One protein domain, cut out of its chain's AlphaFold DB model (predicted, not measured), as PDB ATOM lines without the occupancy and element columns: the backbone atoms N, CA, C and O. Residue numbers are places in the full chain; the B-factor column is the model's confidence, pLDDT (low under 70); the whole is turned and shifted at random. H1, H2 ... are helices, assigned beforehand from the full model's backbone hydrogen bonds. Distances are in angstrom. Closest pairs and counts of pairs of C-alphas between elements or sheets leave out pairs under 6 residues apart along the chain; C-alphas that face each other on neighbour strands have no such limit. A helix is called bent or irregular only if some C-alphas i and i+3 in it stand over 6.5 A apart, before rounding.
ATOM      1  N   THR A   3      -3.869  34.247 -13.727       61.50
ATOM      2  CA  THR A   3      -3.749  33.758 -15.109       61.50
ATOM      3  C   THR A   3      -3.104  34.782 -16.048       61.50
ATOM      4  O   THR A   3      -2.271  34.417 -16.872       61.50
ATOM      5  N   GLN A   4      -3.441  36.070 -15.897       68.56
ATOM      6  CA  GLN A   4      -2.866  37.147 -16.715       68.56
ATOM      7  C   GLN A   4      -1.369  37.344 -16.452       68.56
ATOM      8  O   GLN A   4      -0.624  37.624 -17.388       68.56
ATOM      9  N   GLN A   5      -0.923  37.131 -15.209       77.06
ATOM     10  CA  GLN A   5       0.490  37.217 -14.848       77.06
ATOM     11  C   GLN A   5       1.295  36.103 -15.524       77.06
ATOM     12  O   GLN A   5       2.308  36.376 -16.153       77.06
ATOM     13  N   HIS A   6       0.804  34.855 -15.489       79.19
ATOM     14  CA  HIS A   6       1.489  33.741 -16.153       79.19
ATOM     15  C   HIS A   6       1.642  33.957 -17.666       79.19
ATOM     16  O   HIS A   6       2.656  33.581 -18.250       79.19
ATOM     17  N   LEU A   7       0.626  34.545 -18.302       76.75
ATOM     18  CA  LEU A   7       0.667  34.865 -19.725       76.75
ATOM     19  C   LEU A   7       1.721  35.932 -20.029       76.75
ATOM     20  O   LEU A   7       2.549  35.714 -20.907       76.75
ATOM     21  N   ARG A   8       1.707  37.054 -19.303       82.19
ATOM     22  CA  ARG A   8       2.636  38.173 -19.529       82.19
ATOM     23  C   ARG A   8       4.082  37.817 -19.216       82.19
ATOM     24  O   ARG A   8       4.958  38.144 -20.006       82.19
ATOM     25  N   ASP A   9       4.315  37.136 -18.102       81.81
ATOM     26  CA  ASP A   9       5.673  36.912 -17.603       81.81
ATOM     27  C   ASP A   9       6.370  35.737 -18.290       81.81
ATOM     28  O   ASP A   9       7.596  35.717 -18.361       81.81
ATOM     29  N   TYR A  10       5.605  34.756 -18.784       84.44
ATOM     30  CA  TYR A  10       6.168  33.502 -19.289       84.44
ATOM     31  C   TYR A  10       5.731  33.183 -20.715       84.44
ATOM     32  O   TYR A  10       6.572  33.031 -21.597       84.44
ATOM     33  N   TRP A  11       4.427  33.079 -20.977       87.62
ATOM     34  CA  TRP A  11       3.969  32.537 -22.261       87.62
ATOM     35  C   TRP A  11       4.106  33.502 -23.432       87.62
ATOM     36  O   TRP A  11       4.498  33.072 -24.509       87.62
ATOM     37  N   ILE A  12       3.843  34.795 -23.243       87.25
ATOM     38  CA  ILE A  12       4.030  35.798 -24.299       87.25
ATOM     39  C   ILE A  12       5.516  35.906 -24.693       87.25
ATOM     40  O   ILE A  12       5.799  35.793 -25.884       87.25
ATOM     41  N   PRO A  13       6.478  36.024 -23.756       88.19
ATOM     42  CA  PRO A  13       7.899  36.024 -24.102       88.19
ATOM     43  C   PRO A  13       8.370  34.746 -24.807       88.19
ATOM     44  O   PRO A  13       9.178  34.817 -25.727       88.19
ATOM     45  N   LEU A  14       7.880  33.576 -24.378       87.19
ATOM     46  CA  LEU A  14       8.366  32.285 -24.879       87.19
ATOM     47  C   LEU A  14       7.680  31.826 -26.166       87.19
ATOM     48  O   LEU A  14       8.327  31.201 -26.997       87.19
ATOM     49  N   LEU A  15       6.385  32.096 -26.316       89.56
ATOM     50  CA  LEU A  15       5.543  31.529 -27.375       89.56
ATOM     51  C   LEU A  15       4.746  32.579 -28.156       89.56
ATOM     52  O   LEU A  15       4.171  32.255 -29.188       89.56
ATOM     53  N   GLY A  16       4.700  33.836 -27.703       88.12
ATOM     54  CA  GLY A  16       3.845  34.873 -28.295       88.12
ATOM     55  C   GLY A  16       4.202  35.264 -29.731       88.12
ATOM     56  O   GLY A  16       3.409  35.930 -30.388       88.12
ATOM     57  N   HIS A  17       5.372  34.851 -30.221       90.00
ATOM     58  CA  HIS A  17       5.815  35.063 -31.598       90.00
ATOM     59  C   HIS A  17       5.375  33.950 -32.563       90.00
ATOM     60  O   HIS A  17       5.468  34.135 -33.774       90.00
ATOM     61  N   PHE A  18       4.882  32.812 -32.062       89.94
ATOM     62  CA  PHE A  18       4.343  31.750 -32.909       89.94
ATOM     63  C   PHE A  18       2.906  32.060 -33.317       89.94
ATOM     64  O   PHE A  18       2.085  32.508 -32.512       89.94
ATOM     65  N   ARG A  19       2.564  31.741 -34.570       92.06
ATOM     66  CA  ARG A  19       1.157  31.614 -34.949       92.06
ATOM     67  C   ARG A  19       0.572  30.429 -34.201       92.06
ATOM     68  O   ARG A  19       1.201  29.381 -34.097       92.06
ATOM     69  N   LEU A  20      -0.663  30.580 -33.730       90.12
ATOM     70  CA  LEU A  20      -1.330  29.524 -32.974       90.12
ATOM     71  C   LEU A  20      -1.383  28.203 -33.756       90.12
ATOM     72  O   LEU A  20      -1.169  27.160 -33.159       90.12
ATOM     73  N   SER A  21      -1.611  28.258 -35.074       90.56
ATOM     74  CA  SER A  21      -1.657  27.094 -35.973       90.56
ATOM     75  C   SER A  21      -0.345  26.322 -36.084       90.56
ATOM     76  O   SER A  21      -0.378  25.138 -36.410       90.56
ATOM     77  N   ASP A  22       0.778  26.988 -35.827       92.31
ATOM     78  CA  ASP A  22       2.119  26.463 -36.089       92.31
ATOM     79  C   ASP A  22       2.763  25.923 -34.804       92.31
ATOM     80  O   ASP A  22       3.871  25.399 -34.834       92.31
ATOM     81  N   LEU A  23       2.072  26.050 -33.665       92.88
ATOM     82  CA  LEU A  23       2.578  25.643 -32.365       92.88
ATOM     83  C   LEU A  23       2.657  24.114 -32.258       92.88
ATOM     84  O   LEU A  23       1.638  23.419 -32.281       92.88
ATOM     85  N   THR A  24       3.868  23.594 -32.066       92.12
ATOM     86  CA  THR A  24       4.129  22.154 -31.933       92.12
ATOM     87  C   THR A  24       4.326  21.723 -30.476       92.12
ATOM     88  O   THR A  24       4.413  22.545 -29.561       92.12
ATOM     89  N   VAL A  25       4.386  20.406 -30.236       91.44
ATOM     90  CA  VAL A  25       4.711  19.845 -28.908       91.44
ATOM     91  C   VAL A  25       6.133  20.244 -28.496       91.44
ATOM     92  O   VAL A  25       6.332  20.696 -27.370       91.44
ATOM     93  N   ASP A  26       7.084  20.202 -29.434       91.00
ATOM     94  CA  ASP A  26       8.484  20.566 -29.197       91.00
ATOM     95  C   ASP A  26       8.644  22.038 -28.793       91.00
ATOM     96  O   ASP A  26       9.471  22.372 -27.941       91.00
ATOM     97  N   ASP A  27       7.833  22.941 -29.352       91.25
ATOM     98  CA  ASP A  27       7.820  24.352 -28.943       91.25
ATOM     99  C   ASP A  27       7.376  24.510 -27.489       91.25
ATOM    100  O   ASP A  27       7.994  25.249 -26.714       91.25
ATOM    101  N   VAL A  28       6.338  23.769 -27.092       91.00
ATOM    102  CA  VAL A  28       5.844  23.764 -25.712       91.00
ATOM    103  C   VAL A  28       6.889  23.179 -24.761       91.00
ATOM    104  O   VAL A  28       7.118  23.740 -23.684       91.00
ATOM    105  N   ASP A  29       7.577  22.108 -25.153       89.50
ATOM    106  CA  ASP A  29       8.632  21.507 -24.342       89.50
ATOM    107  C   ASP A  29       9.853  22.423 -24.190       89.50
ATOM    108  O   ASP A  29      10.346  22.620 -23.071       89.50
ATOM    109  N   ARG A  30      10.291  23.090 -25.264       88.50
ATOM    110  CA  ARG A  30      11.361  24.105 -25.201       88.50
ATOM    111  C   ARG A  30      10.981  25.284 -24.307       88.50
ATOM    112  O   ARG A  30      11.802  25.740 -23.497       88.50
ATOM    113  N   ALA A  31       9.738  25.752 -24.397       88.44
ATOM    114  CA  ALA A  31       9.225  26.804 -23.527       88.44
ATOM    115  C   ALA A  31       9.194  26.352 -22.057       88.44
ATOM    116  O   ALA A  31       9.619  27.096 -21.174       88.44
ATOM    117  N   ARG A  32       8.793  25.109 -21.770       85.62
ATOM    118  CA  ARG A  32       8.800  24.530 -20.415       85.62
ATOM    119  C   ARG A  32      10.211  24.433 -19.826       85.62
ATOM    120  O   ARG A  32      10.418  24.783 -18.659       85.62
ATOM    121  N   VAL A  33      11.193  23.991 -20.612       84.25
ATOM    122  CA  VAL A  33      12.603  23.950 -20.183       84.25
ATOM    123  C   VAL A  33      13.104  25.357 -19.850       84.25
ATOM    124  O   VAL A  33      13.741  25.559 -18.812       84.25
ATOM    125  N   SER A  34      12.765  26.337 -20.688       83.62
ATOM    126  CA  SER A  34      13.104  27.747 -20.471       83.62
ATOM    127  C   SER A  34      12.419  28.318 -19.226       83.62
ATOM    128  O   SER A  34      13.070  28.971 -18.414       83.62
ATOM    129  N   LEU A  35      11.151  27.974 -18.989       82.31
ATOM    130  CA  LEU A  35      10.382  28.379 -17.813       82.31
ATOM    131  C   LEU A  35      11.044  27.929 -16.501       82.31
ATOM    132  O   LEU A  35      11.167  28.704 -15.555       82.31
ATOM    133  N   ARG A  36      11.551  26.691 -16.447       76.44
ATOM    134  CA  ARG A  36      12.289  26.176 -15.279       76.44
ATOM    135  C   ARG A  36      13.588  26.954 -15.010       76.44
ATOM    136  O   ARG A  36      14.077  26.953 -13.876       76.44
ATOM    137  N   ARG A  37      14.167  27.586 -16.036       75.19
ATOM    138  CA  ARG A  37      15.386  28.410 -15.948       75.19
ATOM    139  C   ARG A  37      15.080  29.880 -15.625       75.19
ATOM    140  O   ARG A  37      15.872  30.500 -14.928       75.19
ATOM    141  N   GLN A  38      13.935  30.403 -16.062       66.88
ATOM    142  CA  GLN A  38      13.522  31.814 -15.966       66.88
ATOM    143  C   GLN A  38      12.876  32.232 -14.633       66.88
ATOM    144  O   GLN A  38      12.206  33.264 -14.566       66.88
ATOM    145  N   GLY A  39      13.047  31.469 -13.553       59.19
ATOM    146  CA  GLY A  39      12.564  31.935 -12.254       59.19
ATOM    147  C   GLY A  39      13.130  33.329 -11.932       59.19
ATOM    148  O   GLY A  39      14.265  33.637 -12.298       59.19
ATOM    149  N   THR A  40      12.309  34.207 -11.340       51.19
ATOM    150  CA  THR A  40      12.666  35.602 -11.010       51.19
ATOM    151  C   THR A  40      14.087  35.674 -10.469       51.19
ATOM    152  O   THR A  40      14.372  34.860  -9.598       51.19
ATOM    153  N   ARG A  41      14.907  36.620 -10.977       51.69
ATOM    154  CA  ARG A  41      16.341  36.988 -10.758       51.69
ATOM    155  C   ARG A  41      17.203  36.333  -9.645       51.69
ATOM    156  O   ARG A  41      18.409  36.548  -9.652       51.69
ATOM    157  N   ARG A  42      16.664  35.561  -8.701       47.19
ATOM    158  CA  ARG A  42      17.345  34.845  -7.617       47.19
ATOM    159  C   ARG A  42      16.922  33.379  -7.389       47.19
ATOM    160  O   ARG A  42      17.574  32.731  -6.578       47.19
ATOM    161  N   GLN A  43      15.905  32.806  -8.053       60.62
ATOM    162  CA  GLN A  43      15.561  31.391  -7.801       60.62
ATOM    163  C   GLN A  43      14.802  30.707  -8.944       60.62
ATOM    164  O   GLN A  43      13.849  31.266  -9.474       60.62
ATOM    165  N   ARG A  44      15.201  29.472  -9.293       74.62
ATOM    166  CA  ARG A  44      14.500  28.599 -10.258       74.62
ATOM    167  C   ARG A  44      13.068  28.326  -9.787       74.62
ATOM    168  O   ARG A  44      12.845  28.126  -8.596       74.62
ATOM    169  N   LEU A  45      12.114  28.247 -10.718       81.69
ATOM    170  CA  LEU A  45      10.734  27.884 -10.382       81.69
ATOM    171  C   LEU A  45      10.657  26.454  -9.835       81.69
ATOM    172  O   LEU A  45      11.269  25.530 -10.380       81.69
ATOM    173  N   SER A  46       9.856  26.266  -8.785       81.19
ATOM    174  CA  SER A  46       9.552  24.934  -8.261       81.19
ATOM    175  C   SER A  46       8.777  24.097  -9.295       81.19
ATOM    176  O   SER A  46       8.027  24.658 -10.106       81.19
ATOM    177  N   PRO A  47       8.860  22.753  -9.246       82.81
ATOM    178  CA  PRO A  47       8.060  21.880 -10.114       82.81
ATOM    179  C   PRO A  47       6.549  22.156 -10.037       82.81
ATOM    180  O   PRO A  47       5.853  22.137 -11.054       82.81
ATOM    181  N   SER A  48       6.041  22.487  -8.845       83.44
ATOM    182  CA  SER A  48       4.637  22.862  -8.635       83.44
ATOM    183  C   SER A  48       4.258  24.155  -9.364       83.44
ATOM    184  O   SER A  48       3.178  24.232  -9.955       83.44
ATOM    185  N   SER A  49       5.155  25.144  -9.381       85.31
ATOM    186  CA  SER A  49       4.956  26.412 -10.090       85.31
ATOM    187  C   SER A  49       4.932  26.195 -11.600       85.31
ATOM    188  O   SER A  49       3.981  26.614 -12.258       85.31
ATOM    189  N   VAL A  50       5.907  25.454 -12.140       86.25
ATOM    190  CA  VAL A  50       5.960  25.096 -13.570       86.25
ATOM    191  C   VAL A  50       4.678  24.379 -13.998       86.25
ATOM    192  O   VAL A  50       4.075  24.751 -15.001       86.25
ATOM    193  N   ARG A  51       4.198  23.408 -13.210       87.25
ATOM    194  CA  ARG A  51       2.955  22.678 -13.507       87.25
ATOM    195  C   ARG A  51       1.726  23.591 -13.504       87.25
ATOM    196  O   ARG A  51       0.872  23.454 -14.376       87.25
ATOM    197  N   ARG A  52       1.625  24.531 -12.558       87.94
ATOM    198  CA  ARG A  52       0.512  25.496 -12.497       87.94
ATOM    199  C   ARG A  52       0.530  26.464 -13.688       87.94
ATOM    200  O   ARG A  52      -0.520  26.746 -14.266       87.94
ATOM    201  N   ILE A  53       1.710  26.935 -14.079       88.75
ATOM    202  CA  ILE A  53       1.889  27.799 -15.250       88.75
ATOM    203  C   ILE A  53       1.550  27.016 -16.532       88.75
ATOM    204  O   ILE A  53       0.773  27.502 -17.354       88.75
ATOM    205  N   HIS A  54       2.011  25.766 -16.661       90.06
ATOM    206  CA  HIS A  54       1.683  24.867 -17.779       90.06
ATOM    207  C   HIS A  54       0.188  24.542 -17.874       90.06
ATOM    208  O   HIS A  54      -0.379  24.543 -18.963       90.06
ATOM    209  N   ALA A  55      -0.491  24.339 -16.742       90.62
ATOM    210  CA  ALA A  55      -1.939  24.133 -16.724       90.62
ATOM    211  C   ALA A  55      -2.707  25.326 -17.324       90.62
ATOM    212  O   ALA A  55      -3.745  25.129 -17.955       90.62
ATOM    213  N   THR A  56      -2.173  26.546 -17.185       91.25
ATOM    214  CA  THR A  56      -2.748  27.748 -17.808       91.25
ATOM    215  C   THR A  56      -2.664  27.671 -19.335       91.25
ATOM    216  O   THR A  56      -3.675  27.866 -20.008       91.25
ATOM    217  N   LEU A  57      -1.493  27.315 -19.880       91.62
ATOM    218  CA  LEU A  57      -1.303  27.127 -21.321       91.62
ATOM    219  C   LEU A  57      -2.193  26.003 -21.857       91.62
ATOM    220  O   LEU A  57      -2.932  26.198 -22.819       91.62
ATOM    221  N   ARG A  58      -2.194  24.845 -21.186       93.25
ATOM    222  CA  ARG A  58      -3.025  23.699 -21.570       93.25
ATOM    223  C   ARG A  58      -4.509  24.061 -21.613       93.25
ATOM    224  O   ARG A  58      -5.198  23.641 -22.538       93.25
ATOM    225  N   SER A  59      -5.000  24.832 -20.642       93.56
ATOM    226  CA  SER A  59      -6.392  25.297 -20.612       93.56
ATOM    227  C   SER A  59      -6.717  26.223 -21.791       93.56
ATOM    228  O   SER A  59      -7.722  26.003 -22.464       93.56
ATOM    229  N   ALA A  60      -5.841  27.186 -22.096       92.12
ATOM    230  CA  ALA A  60      -6.015  28.092 -23.231       92.12
ATOM    231  C   ALA A  60      -6.014  27.346 -24.579       92.12
ATOM    232  O   ALA A  60      -6.890  27.562 -25.412       92.12
ATOM    233  N   LEU A  61      -5.090  26.402 -24.772       94.00
ATOM    234  CA  LEU A  61      -5.021  25.605 -26.001       94.00
ATOM    235  C   LEU A  61      -6.182  24.604 -26.124       94.00
ATOM    236  O   LEU A  61      -6.640  24.333 -27.229       94.00
ATOM    237  N   ASN A  62      -6.732  24.111 -25.009       95.88
ATOM    238  CA  ASN A  62      -7.987  23.353 -25.030       95.88
ATOM    239  C   ASN A  62      -9.166  24.210 -25.513       95.88
ATOM    240  O   ASN A  62     -10.051  23.698 -26.196       95.88
ATOM    241  N   ASP A  63      -9.209  25.494 -25.154       95.62
ATOM    242  CA  ASP A  63     -10.225  26.414 -25.676       95.62
ATOM    243  C   ASP A  63     -10.046  26.641 -27.184       95.62
ATOM    244  O   ASP A  63     -11.011  26.552 -27.940       95.62
ATOM    245  N   ALA A  64      -8.805  26.810 -27.649       94.69
ATOM    246  CA  ALA A  64      -8.490  26.914 -29.075       94.69
ATOM    247  C   ALA A  64      -8.924  25.674 -29.878       94.69
ATOM    248  O   ALA A  64      -9.491  25.812 -30.962       94.69
ATOM    249  N   VAL A  65      -8.724  24.465 -29.341       96.62
ATOM    250  CA  VAL A  65      -9.221  23.223 -29.962       96.62
ATOM    251  C   VAL A  65     -10.750  23.193 -29.988       96.62
ATOM    252  O   VAL A  65     -11.339  22.904 -31.027       96.62
ATOM    253  N   ARG A  66     -11.420  23.554 -28.881       96.75
ATOM    254  CA  ARG A  66     -12.894  23.625 -28.827       96.75
ATOM    255  C   ARG A  66     -13.469  24.603 -29.851       96.75
ATOM    256  O   ARG A  66     -14.491  24.315 -30.464       96.75
ATOM    257  N   ARG A  67     -12.778  25.718 -30.086       97.12
ATOM    258  CA  ARG A  67     -13.110  26.714 -31.116       97.12
ATOM    259  C   ARG A  67     -12.647  26.332 -32.525       97.12
ATOM    260  O   ARG A  67     -12.796  27.135 -33.438       97.12
ATOM    261  N   ARG A  68     -12.087  25.131 -32.713       94.12
ATOM    262  CA  ARG A  68     -11.548  24.620 -33.987       94.12
ATOM    263  C   ARG A  68     -10.426  25.476 -34.591       94.12
ATOM    264  O   ARG A  68     -10.160  25.390 -35.783       94.12
ATOM    265  N   MET A  69      -9.746  26.274 -33.768       94.44
ATOM    266  CA  MET A  69      -8.548  27.026 -34.168       94.44
ATOM    267  C   MET A  69      -7.314  26.118 -34.237       94.44
ATOM    268  O   MET A  69      -6.370  26.400 -34.966       94.44
ATOM    269  N   LEU A  70      -7.333  25.027 -33.467       94.88
ATOM    270  CA  LEU A  70      -6.316  23.985 -33.443       94.88
ATOM    271  C   LEU A  70      -6.959  22.616 -33.649       94.88
ATOM    272  O   LEU A  70      -8.061  22.363 -33.165       94.88
ATOM    273  N   ARG A  71      -6.240  21.707 -34.317       92.88
ATOM    274  CA  ARG A  71      -6.669  20.305 -34.465       92.88
ATOM    275  C   ARG A  71      -6.473  19.499 -33.181       92.88
ATOM    276  O   ARG A  71      -7.274  18.623 -32.881       92.88
ATOM    277  N   TYR A  72      -5.412  19.792 -32.434       93.88
ATOM    278  CA  TYR A  72      -5.080  19.138 -31.172       93.88
ATOM    279  C   TYR A  72      -4.348  20.111 -30.243       93.88
ATOM    280  O   TYR A  72      -3.908  21.179 -30.666       93.88
ATOM    281  N   ASN A  73      -4.235  19.751 -28.965       94.81
ATOM    282  CA  ASN A  73      -3.556  20.571 -27.967       94.81
ATOM    283  C   ASN A  73      -2.101  20.098 -27.780       94.81
ATOM    284  O   ASN A  73      -1.903  19.063 -27.137       94.81
ATOM    285  N   PRO A  74      -1.083  20.842 -28.254       93.50
ATOM    286  CA  PRO A  74       0.313  20.442 -28.079       93.50
ATOM    287  C   PRO A  74       0.743  20.400 -26.601       93.50
ATOM    288  O   PRO A  74       1.488  19.510 -26.201       93.50
ATOM    289  N   ALA A  75       0.189  21.260 -25.738       92.50
ATOM    290  CA  ALA A  75       0.465  21.235 -24.298       92.50
ATOM    291  C   ALA A  75      -0.254  20.104 -23.542       92.50
ATOM    292  O   ALA A  75      -0.027  19.911 -22.349       92.50
ATOM    293  N   ALA A  76      -1.162  19.365 -24.182       89.56
ATOM    294  CA  ALA A  76      -1.700  18.142 -23.589       89.56
ATOM    295  C   ALA A  76      -0.759  16.945 -23.783       89.56
ATOM    296  O   ALA A  76      -0.842  16.003 -22.997       89.56
ATOM    297  N   LEU A  77       0.096  17.003 -24.807       85.81
ATOM    298  CA  LEU A  77       1.028  15.944 -25.189       85.81
ATOM    299  C   LEU A  77       2.434  16.156 -24.615       85.81
ATOM    300  O   LEU A  77       3.183  15.194 -24.504       85.81
TER     301      LEU A  77
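Overview. This is residues 3 to 77 of the 140 residues of an uncharacterized protein of Modestobacter sp. DSM 44400 (UniProt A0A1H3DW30). Two helices, H2 and H3, fold back on each other as a splayed helical hairpin, touching toward the end where their link, residues 38 to 46, joins them. H1 crosses one side of this hairpin and touches both of its helices, while the short H4 packs on the opposite side, between H2 and H3. The printed part has 75 residues with four named helices, in the order H1, H2, H3, H4, and no named strand; the class is all helix. The whole is compact, with a radius of gyration of the C-alphas of 12.1 A, but elongated in outline, spanning 40 by 21 by 19 A.

Along the chain. H1 is residues 3 to 15, beginning at C-alpha 3 at (-3.749, 33.758, -15.109), and is 15.5 A long from first to last C-alpha. It is irregular, but only just: C-alphas 9 and 12 are 7.0 A apart. H2, residues 25 to 37, is 18.8 A long. H3, residues 47 to 66, is the longest helix at 28.1 A and begins at C-alpha 47 at (8.060, 21.880, -10.114). H4 is residues 74 to 77, 5.4 A long, and ends at C-alpha 77 at (1.028, 15.944, -25.189).

Arrangement. H2 and H3 are the hubs, touching three helices each. They form a helical hairpin at a shallow tilt of 29 degrees, opposite ways; residues 32 to 36 of H2 touch residues 47 to 54 of H3, and the closest C-alphas, of Arg 36 and Val 50, are 6.6 A apart. H1 touches H2 with residues 10 to 15 alone, the closest C-alphas being those of Leu 14 and Ala 31 at 5.7 A. Their tilt of 68 degrees is steep, only just short of about perpendicular, and they run opposite ways. H1 touches residues 53 to 57 of H3, with the C-alphas of His 6 and Ile 53 closest at 6.0 A; the two are about perpendicular at 83 degrees. The helix packing is mostly crossed, but only just, with 1 of 3 pairs at a shallow tilt. H4 touches residues 25 to 28 of H2, where the closest C-alphas, of Val 25 and Pro 74, are 4.5 A apart. It touches H3 at residues 54 to 61, closest at the C-alphas of Arg 58 and Ala 75, 5.1 A apart. H1 and H4 are apart. In H2 and H3 every O i to N i+4 pair is within hydrogen-bond range, in H1 7 of 9, and H4 is too short for such a pair.

Size, cuts and confidence. The two C-alphas farthest apart, of Arg 42 and Arg 68, are 40.4 A from each other. The printed part has no cut, and its three links are short but not tight. The mean pLDDT of the printed part is 85.4; residues 3 to 4 and 38 to 43 are under 70.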